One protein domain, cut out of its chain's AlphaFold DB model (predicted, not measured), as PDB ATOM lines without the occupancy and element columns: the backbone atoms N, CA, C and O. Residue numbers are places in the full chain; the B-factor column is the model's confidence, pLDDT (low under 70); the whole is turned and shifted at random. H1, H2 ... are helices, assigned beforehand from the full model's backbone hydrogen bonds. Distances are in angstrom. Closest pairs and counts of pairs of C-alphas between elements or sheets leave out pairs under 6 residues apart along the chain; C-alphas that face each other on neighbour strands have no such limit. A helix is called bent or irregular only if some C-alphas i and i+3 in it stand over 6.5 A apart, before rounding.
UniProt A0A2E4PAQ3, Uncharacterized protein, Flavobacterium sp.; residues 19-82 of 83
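Overview. This is residues 19 to 82 of the 83 residues of an uncharacterized protein of Flavobacterium sp. (UniProt A0A2E4PAQ3). A long helical hairpin: H1 runs one way, a short loop turns the chain, and H2 folds back beside it, the two helices slightly crossed. The last residues, 76 to 82, stick out beyond the start of H1. The printed part has 64 residues with two named helices, H1 then H2, no named strand, and the class all helix. It is a loose rod, spanning 50 by 18 by 13 A, with a radius of gyration of the C-alphas of 15.1 A.

Arrangement. H1, residues 20 to 44, and H2, residues 52 to 80, form a helical hairpin and run opposite ways at a shallow tilt of 22 degrees. They touch through residues 27 to 37 of H1 and 57 to 68 of H2 alone; the closest C-alphas, of Gly 34 and Phe 61, are 7.2 A apart. O i to N i+4 pairs are within hydrogen-bond range in 20 of 21 cases in H1 and 23 of 25 in H2.

Along the chain. H1 begins at C-alpha 20 (-144.338, -196.391, 313.539) and is 36.2 A long. H2 is 42.2 A long and ends at C-alpha 80 (-146.968, -187.710, 301.296); it is irregular, with C-alphas 53 and 56 7.4 A apart.

Size, cuts and confidence. The C-alphas farthest apart, of Gln 47 and Leu 82, are 49.6 A apart. The printed part has no cut, and the link of 7 residues is short. Mean pLDDT of the printed part is 71.7, with residues 19 to 21, 41, 43 to 54 and 75 to 82 under 70.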
ATOM      1  N   ASN A  19    -143.855-200.664 311.259       63.28
ATOM      2  CA  ASN A  19    -144.842-199.976 312.068       63.28
ATOM      3  C   ASN A  19    -144.183-198.768 312.771       63.28
ATOM      4  O   ASN A  19    -143.008-198.852 313.132       63.28
ATOM      5  N   LYS A  20    -144.906-197.658 313.001       64.75
ATOM      6  CA  LYS A  20    -144.338-196.391 313.539       64.75
ATOM      7  C   LYS A  20    -143.424-196.612 314.759       64.75
ATOM      8  O   LYS A  20    -142.374-195.990 314.865       64.75
ATOM      9  N   LYS A  21    -143.787-197.562 315.628       65.81
ATOM     10  CA  LYS A  21    -143.019-197.965 316.819       65.81
ATOM     11  C   LYS A  21    -141.626-198.527 316.486       65.81
ATOM     12  O   LYS A  21    -140.658-198.188 317.151       65.81
ATOM     13  N   ARG A  22    -141.502-199.342 315.432       72.19
ATOM     14  CA  ARG A  22    -140.221-199.930 314.998       72.19
ATOM     15  C   ARG A  22    -139.289-198.883 314.395       72.19
ATOM     16  O   ARG A  22    -138.093-198.942 314.643       72.19
ATOM     17  N   ALA A  23    -139.832-197.908 313.661       70.69
ATOM     18  CA  ALA A  23    -139.043-196.793 313.137       70.69
ATOM     19  C   ALA A  23    -138.428-195.964 314.277       70.69
ATOM     20  O   ALA A  23    -137.240-195.655 314.234       70.69
ATOM     21  N   VAL A  24    -139.204-195.678 315.328       76.56
ATOM     22  CA  VAL A  24    -138.713-194.970 316.522       76.56
ATOM     23  C   VAL A  24    -137.604-195.757 317.221       76.56
ATOM     24  O   VAL A  24    -136.554-195.186 317.494       76.56
ATOM     25  N   VAL A  25    -137.782-197.066 317.436       79.19
ATOM     26  CA  VAL A  25    -136.750-197.919 318.057       79.19
ATOM     27  C   VAL A  25    -135.471-197.958 317.219       79.19
ATOM     28  O   VAL A  25    -134.387-197.817 317.771       79.19
ATOM     29  N   LEU A  26    -135.573-198.083 315.893       79.06
ATOM     30  CA  LEU A  26    -134.404-198.046 315.007       79.06
ATOM     31  C   LEU A  26    -133.694-196.690 315.027       79.06
ATOM     32  O   LEU A  26    -132.470-196.642 314.993       79.06
ATOM     33  N   THR A  27    -134.451-195.595 315.089       77.88
ATOM     34  CA  THR A  27    -133.875-194.246 315.151       77.88
ATOM     35  C   THR A  27    -133.169-194.026 316.490       77.88
ATOM     36  O   THR A  27    -132.064-193.496 316.514       77.88
ATOM     37  N   ALA A  28    -133.759-194.494 317.595       80.94
ATOM     38  CA  ALA A  28    -133.134-194.466 318.915       80.94
ATOM     39  C   ALA A  28    -131.867-195.329 318.954       80.94
ATOM     40  O   ALA A  28    -130.832-194.877 319.434       80.94
ATOM     41  N   LEU A  29    -131.914-196.537 318.386       83.25
ATOM     42  CA  LEU A  29    -130.757-197.425 318.304       83.25
ATOM     43  C   LEU A  29    -129.627-196.811 317.470       83.25
ATOM     44  O   LEU A  29    -128.464-196.932 317.843       83.25
ATOM     45  N   TRP A  30    -129.956-196.106 316.383       82.00
ATOM     46  CA  TRP A  30    -128.970-195.346 315.616       82.00
ATOM     47  C   TRP A  30    -128.369-194.199 316.422       82.00
ATOM     48  O   TRP A  30    -127.165-193.982 316.353       82.00
ATOM     49  N   PHE A  31    -129.179-193.507 317.225       82.81
ATOM     50  CA  PHE A  31    -128.697-192.438 318.095       82.81
ATOM     51  C   PHE A  31    -127.726-192.974 319.152       82.81
ATOM     52  O   PHE A  31    -126.626-192.449 319.282       82.81
ATOM     53  N   ILE A  32    -128.085-194.067 319.841       87.12
ATOM     54  CA  ILE A  32    -127.197-194.753 320.792       87.12
ATOM     55  C   ILE A  32    -125.928-195.238 320.084       87.12
ATOM     56  O   ILE A  32    -124.831-194.984 320.569       87.12
ATOM     57  N   GLY A  33    -126.059-195.908 318.937       83.69
ATOM     58  CA  GLY A  33    -124.924-196.452 318.193       83.69
ATOM     59  C   GLY A  33    -123.970-195.364 317.704       83.69
ATOM     60  O   GLY A  33    -122.760-195.516 317.826       83.69
ATOM     61  N   GLY A  34    -124.508-194.246 317.214       81.12
ATOM     62  CA  GLY A  34    -123.739-193.071 316.813       81.12
ATOM     63  C   GLY A  34    -123.038-192.410 317.996       81.12
ATOM     64  O   GLY A  34    -121.858-192.097 317.885       81.12
ATOM     65  N   LEU A  35    -123.721-192.262 319.135       83.00
ATOM     66  CA  LEU A  35    -123.142-191.698 320.356       83.00
ATOM     67  C   LEU A  35    -121.993-192.565 320.889       83.00
ATOM     68  O   LEU A  35    -120.946-192.042 321.251       83.00
ATOM     69  N   LEU A  36    -122.171-193.889 320.884       82.81
ATOM     70  CA  LEU A  36    -121.157-194.853 321.316       82.81
ATOM     71  C   LEU A  36    -119.943-194.843 320.382       82.81
ATOM     72  O   LEU A  36    -118.810-194.894 320.849       82.81
ATOM     73  N   LEU A  37    -120.175-194.726 319.070       76.94
ATOM     74  CA  LEU A  37    -119.107-194.555 318.086       76.94
ATOM     75  C   LEU A  37    -118.363-193.239 318.297       76.94
ATOM     76  O   LEU A  37    -117.141-193.219 318.224       76.94
ATOM     77  N   LEU A  38    -119.089-192.153 318.568       76.06
ATOM     78  CA  LEU A  38    -118.510-190.840 318.822       76.06
ATOM     79  C   LEU A  38    -117.670-190.849 320.102       76.06
ATOM     80  O   LEU A  38    -116.598-190.258 320.113       76.06
ATOM     81  N   LEU A  39    -118.119-191.543 321.154       77.62
ATOM     82  CA  LEU A  39    -117.353-191.743 322.387       77.62
ATOM     83  C   LEU A  39    -116.094-192.577 322.132       77.62
ATOM     84  O   LEU A  39    -115.006-192.186 322.540       77.62
ATOM     85  N   ALA A  40    -116.240-193.693 321.411       73.75
ATOM     86  CA  ALA A  40    -115.124-194.548 321.023       73.75
ATOM     87  C   ALA A  40    -114.123-193.800 320.134       73.75
ATOM     88  O   ALA A  40    -112.931-194.054 320.201       73.75
ATOM     89  N   MET A  41    -114.585-192.861 319.312       67.88
ATOM     90  CA  MET A  41    -113.703-191.942 318.612       67.88
ATOM     91  C   MET A  41    -113.064-190.959 319.602       67.88
ATOM     92  O   MET A  41    -111.853-190.905 319.694       67.88
ATOM     93  N   SER A  42    -113.837-190.242 320.410       70.44
ATOM     94  CA  SER A  42    -113.339-189.170 321.287       70.44
ATOM     95  C   SER A  42    -112.216-189.611 322.238       70.44
ATOM     96  O   SER A  42    -111.241-188.882 322.385       70.44
ATOM     97  N   ASP A  43    -112.309-190.810 322.818       61.03
ATOM     98  CA  ASP A  43    -111.271-191.364 323.705       61.03
ATOM     99  C   ASP A  43    -109.982-191.753 322.945       61.03
ATOM    100  O   ASP A  43    -108.869-191.661 323.457       61.03
ATOM    101  N   LEU A  44    -110.116-192.122 321.668       54.88
ATOM    102  CA  LEU A  44    -109.030-192.580 320.794       54.88
ATOM    103  C   LEU A  44    -108.492-191.479 319.848       54.88
ATOM    104  O   LEU A  44    -107.517-191.707 319.131       54.88
ATOM    105  N   PHE A  45    -109.100-190.285 319.826       53.25
ATOM    106  CA  PHE A  45    -108.892-189.238 318.805       53.25
ATOM    107  C   PHE A  45    -107.855-188.171 319.163       53.25
ATOM    108  O   PHE A  45    -107.744-187.154 318.478       53.25
ATOM    109  N   THR A  46    -106.978-188.441 320.127       56.31
ATOM    110  CA  THR A  46    -105.700-187.715 320.225       56.31
ATOM    111  C   THR A  46    -104.801-187.995 319.004       56.31
ATOM    112  O   THR A  46    -103.856-187.256 318.746       56.31
ATOM    113  N   GLN A  47    -105.096-189.030 318.200       54.03
ATOM    114  CA  GLN A  47    -104.382-189.343 316.959       54.03
ATOM    115  C   GLN A  47    -105.309-189.333 315.736       54.03
ATOM    116  O   GLN A  47    -105.961-190.325 315.439       54.03
ATOM    117  N   SER A  48    -105.296-188.213 315.006       57.41
ATOM    118  CA  SER A  48    -105.760-188.008 313.622       57.41
ATOM    119  C   SER A  48    -106.992-188.808 313.157       57.41
ATOM    120  O   SER A  48    -106.936-189.997 312.852       57.41
ATOM    121  N   ILE A  49    -108.074-188.068 312.927       57.50
ATOM    122  CA  ILE A  49    -109.352-188.432 312.286       57.50
ATOM    123  C   ILE A  49    -109.234-189.283 310.998       57.50
ATOM    124  O   ILE A  49    -110.218-189.867 310.560       57.50
ATOM    125  N   PHE A  50    -108.056-189.350 310.370       59.62
ATOM    126  CA  PHE A  50    -107.786-190.060 309.113       59.62
ATOM    127  C   PHE A  50    -106.883-191.292 309.274       59.62
ATOM    128  O   PHE A  50    -106.277-191.773 308.313       59.62
ATOM    129  N   ASN A  51    -106.767-191.829 310.488       64.88
ATOM    130  CA  ASN A  51    -105.935-192.999 310.717       64.88
ATOM    131  C   ASN A  51    -106.565-194.260 310.093       64.88
ATOM    132  O   ASN A  51    -107.713-194.611 310.378       64.88
ATOM    133  N   LYS A  52    -105.791-194.988 309.274       67.31
ATOM    134  CA  LYS A  52    -106.235-196.201 308.548       67.31
ATOM    135  C   LYS A  52    -106.817-197.279 309.473       67.31
ATOM    136  O   LYS A  52    -107.618-198.098 309.036       67.31
ATOM    137  N   LYS A  53    -106.450-197.252 310.756       67.19
ATOM    138  CA  LYS A  53    -106.940-198.163 311.801       67.19
ATOM    139  C   LYS A  53    -108.446-198.023 312.079       67.19
ATOM    140  O   LYS A  53    -109.077-199.000 312.465       67.19
ATOM    141  N   TYR A  54    -109.032-196.847 311.834       69.25
ATOM    142  CA  TYR A  54    -110.446-196.549 312.118       69.25
ATOM    143  C   TYR A  54    -111.307-196.419 310.857       69.25
ATOM    144  O   TYR A  54    -112.489-196.084 310.938       69.25
ATOM    145  N   LEU A  55    -110.741-196.749 309.693       73.62
ATOM    146  CA  LEU A  55    -111.432-196.727 308.404       73.62
ATOM    147  C   LEU A  55    -112.694-197.606 308.435       73.62
ATOM    148  O   LEU A  55    -113.736-197.231 307.907       73.62
ATOM    149  N   LEU A  56    -112.628-198.737 309.143       78.94
ATOM    150  CA  LEU A  56    -113.742-199.670 309.306       78.94
ATOM    151  C   LEU A  56    -114.890-199.075 310.144       78.94
ATOM    152  O   LEU A  56    -116.053-199.238 309.785       78.94
ATOM    153  N   LEU A  57    -114.577-198.315 311.201       77.19
ATOM    154  CA  LEU A  57    -115.576-197.594 312.003       77.19
ATOM    155  C   LEU A  57    -116.232-196.460 311.208       77.19
ATOM    156  O   LEU A  57    -117.444-196.278 311.289       77.19
ATOM    157  N   GLN A  58    -115.463-195.737 310.391       74.38
ATOM    158  CA  GLN A  58    -116.008-194.706 309.503       74.38
ATOM    159  C   GLN A  58    -116.934-195.296 308.436       74.38
ATOM    160  O   GLN A  58    -118.024-194.770 308.209       74.38
ATOM    161  N   PHE A  59    -116.550-196.422 307.829       82.06
ATOM    162  CA  PHE A  59    -117.421-197.157 306.913       82.06
ATOM    163  C   PHE A  59    -118.707-197.613 307.604       82.06
ATOM    164  O   PHE A  59    -119.793-197.447 307.049       82.06
ATOM    165  N   LEU A  60    -118.611-198.128 308.830       82.31
ATOM    166  CA  LEU A  60    -119.774-198.555 309.604       82.31
ATOM    167  C   LEU A  60    -120.712-197.380 309.927       82.31
ATOM    168  O   LEU A  60    -121.934-197.526 309.855       82.31
ATOM    169  N   PHE A  61    -120.156-196.205 310.229       79.56
ATOM    170  CA  PHE A  61    -120.923-194.979 310.439       79.56
ATOM    171  C   PHE A  61    -121.623-194.511 309.155       79.56
ATOM    172  O   PHE A  61    -122.820-194.210 309.169       79.56
ATOM    173  N   LEU A  62    -120.913-194.518 308.022       81.56
ATOM    174  CA  LEU A  62    -121.464-194.160 306.713       81.56
ATOM    175  C   LEU A  62    -122.609-195.091 306.302       81.56
ATOM    176  O   LEU A  62    -123.677-194.612 305.923       81.56
ATOM    177  N   ILE A  63    -122.431-196.408 306.436       83.56
ATOM    178  CA  ILE A  63    -123.467-197.401 306.113       83.56
ATOM    179  C   ILE A  63    -124.709-197.186 306.987       83.56
ATOM    180  O   ILE A  63    -125.827-197.159 306.467       83.56
ATOM    181  N   ASN A  64    -124.526-196.961 308.293       79.75
ATOM    182  CA  ASN A  64    -125.625-196.651 309.211       79.75
ATOM    183  C   ASN A  64    -126.386-195.382 308.801       79.75
ATOM    184  O   ASN A  64    -127.616-195.358 308.801       79.75
ATOM    185  N   THR A  65    -125.660-194.337 308.407       81.88
ATOM    186  CA  THR A  65    -126.246-193.056 307.989       81.88
ATOM    187  C   THR A  65    -127.053-193.202 306.698       81.88
ATOM    188  O   THR A  65    -128.189-192.733 306.616       81.88
ATOM    189  N   VAL A  66    -126.518-193.920 305.705       82.88
ATOM    190  CA  VAL A  66    -127.224-194.212 304.445       82.88
ATOM    191  C   VAL A  66    -128.486-195.039 304.703       82.88
ATOM    192  O   VAL A  66    -129.533-194.765 304.110       82.88
ATOM    193  N   PHE A  67    -128.422-196.016 305.610       79.69
ATOM    194  CA  PHE A  67    -129.563-196.856 305.966       79.69
ATOM    195  C   PHE A  67    -130.700-196.050 306.616       79.69
ATOM    196  O   PHE A  67    -131.851-196.145 306.178       79.69
ATOM    197  N   ILE A  68    -130.383-195.194 307.594       79.12
ATOM    198  CA  ILE A  68    -131.350-194.287 308.236       79.12
ATOM    199  C   ILE A  68    -131.948-193.313 307.228       79.12
ATOM    200  O   ILE A  68    -133.166-193.139 307.195       79.12
ATOM    201  N   PHE A  69    -131.119-192.717 306.370       80.56
ATOM    202  CA  PHE A  69    -131.574-191.778 305.350       80.56
ATOM    203  C   PHE A  69    -132.560-192.432 304.373       80.56
ATOM    204  O   PHE A  69    -133.617-191.871 304.068       80.56
ATOM    205  N   LYS A  70    -132.261-193.657 303.922       78.00
ATOM    206  CA  LYS A  70    -133.155-194.442 303.060       78.00
ATOM    207  C   LYS A  70    -134.468-194.769 303.782       78.00
ATOM    208  O   LYS A  70    -135.533-194.620 303.181       78.00
ATOM    209  N   MET A  71    -134.414-195.123 305.069       74.88
ATOM    210  CA  MET A  71    -135.609-195.385 305.879       74.88
ATOM    211  C   MET A  71    -136.483-194.126 306.044       74.88
ATOM    212  O   MET A  71    -137.696-194.184 305.837       74.88
ATOM    213  N   TRP A  72    -135.873-192.968 306.315       71.75
ATOM    214  CA  TRP A  72    -136.562-191.677 306.420       71.75
ATOM    215  C   TRP A  72    -137.205-191.235 305.102       71.75
ATOM    216  O   TRP A  72    -138.354-190.790 305.106       71.75
ATOM    217  N   LYS A  73    -136.529-191.418 303.956       72.44
ATOM    218  CA  LYS A  73    -137.133-191.157 302.635       72.44
ATOM    219  C   LYS A  73    -138.394-191.988 302.411       72.44
ATOM    220  O   LYS A  73    -139.386-191.457 301.911       72.44
ATOM    221  N   VAL A  74    -138.383-193.267 302.792       72.56
ATOM    222  CA  VAL A  74    -139.570-194.130 302.678       72.56
ATOM    223  C   VAL A  74    -140.684-193.655 303.612       72.56
ATOM    224  O   VAL A  74    -141.834-193.560 303.181       72.56
ATOM    225  N   TYR A  75    -140.358-193.293 304.855       67.75
ATOM    226  CA  TYR A  75    -141.336-192.776 305.813       67.75
ATOM    227  C   TYR A  75    -142.017-191.489 305.320       67.75
ATOM    228  O   TYR A  75    -143.246-191.398 305.317       67.75
ATOM    229  N   ILE A  76    -141.235-190.519 304.833       69.38
ATOM    230  CA  ILE A  76    -141.758-189.262 304.278       69.38
ATOM    231  C   ILE A  76    -142.614-189.530 303.037       69.38
ATOM    232  O   ILE A  76    -143.701-188.971 302.911       69.38
ATOM    233  N   SER A  77    -142.171-190.416 302.141       64.56
ATOM    234  CA  SER A  77    -142.936-190.763 300.938       64.56
ATOM    235  C   SER A  77    -144.277-191.424 301.281       64.56
ATOM    236  O   SER A  77    -145.274-191.122 300.630       64.56
ATOM    237  N   LYS A  78    -144.340-192.248 302.338       61.41
ATOM    238  CA  LYS A  78    -145.595-192.827 302.851       61.41
ATOM    239  C   LYS A  78    -146.519-191.759 303.448       61.41
ATOM    240  O   LYS A  78    -147.727-191.835 303.260       61.41
ATOM    241  N   LYS A  79    -145.964-190.744 304.121       53.25
ATOM    242  CA  LYS A  79    -146.727-189.605 304.662       53.25
ATOM    243  C   LYS A  79    -147.292-188.704 303.554       53.25
ATOM    244  O   LYS A  79    -148.403-188.212 303.695       53.25
ATOM    245  N   LYS A  80    -146.555-188.528 302.452       47.78
ATOM    246  CA  LYS A  80    -146.968-187.710 301.296       47.78
ATOM    247  C   LYS A  80    -148.082-188.349 300.455       47.78
ATOM    248  O   LYS A  80    -148.754-187.640 299.735       47.78
ATOM    249  N   SER A  81    -148.274-189.665 300.551       47.91
ATOM    250  CA  SER A  81    -149.358-190.391 299.864       47.91
ATOM    251  C   SER A  81    -150.692-190.381 300.629       47.91
ATOM    252  O   SER A  81    -151.658-190.968 300.153       47.91
ATOM    253  N   LEU A  82    -150.725-189.802 301.832       47.50
ATOM    254  CA  LEU A  82    -151.901-189.735 302.707       47.50
ATOM    255  C   LEU A  82    -152.526-188.329 302.767       47.50
ATOM    256  O   LEU A  82    -153.420-188.114 303.581       47.50
TER     257      LEU A  82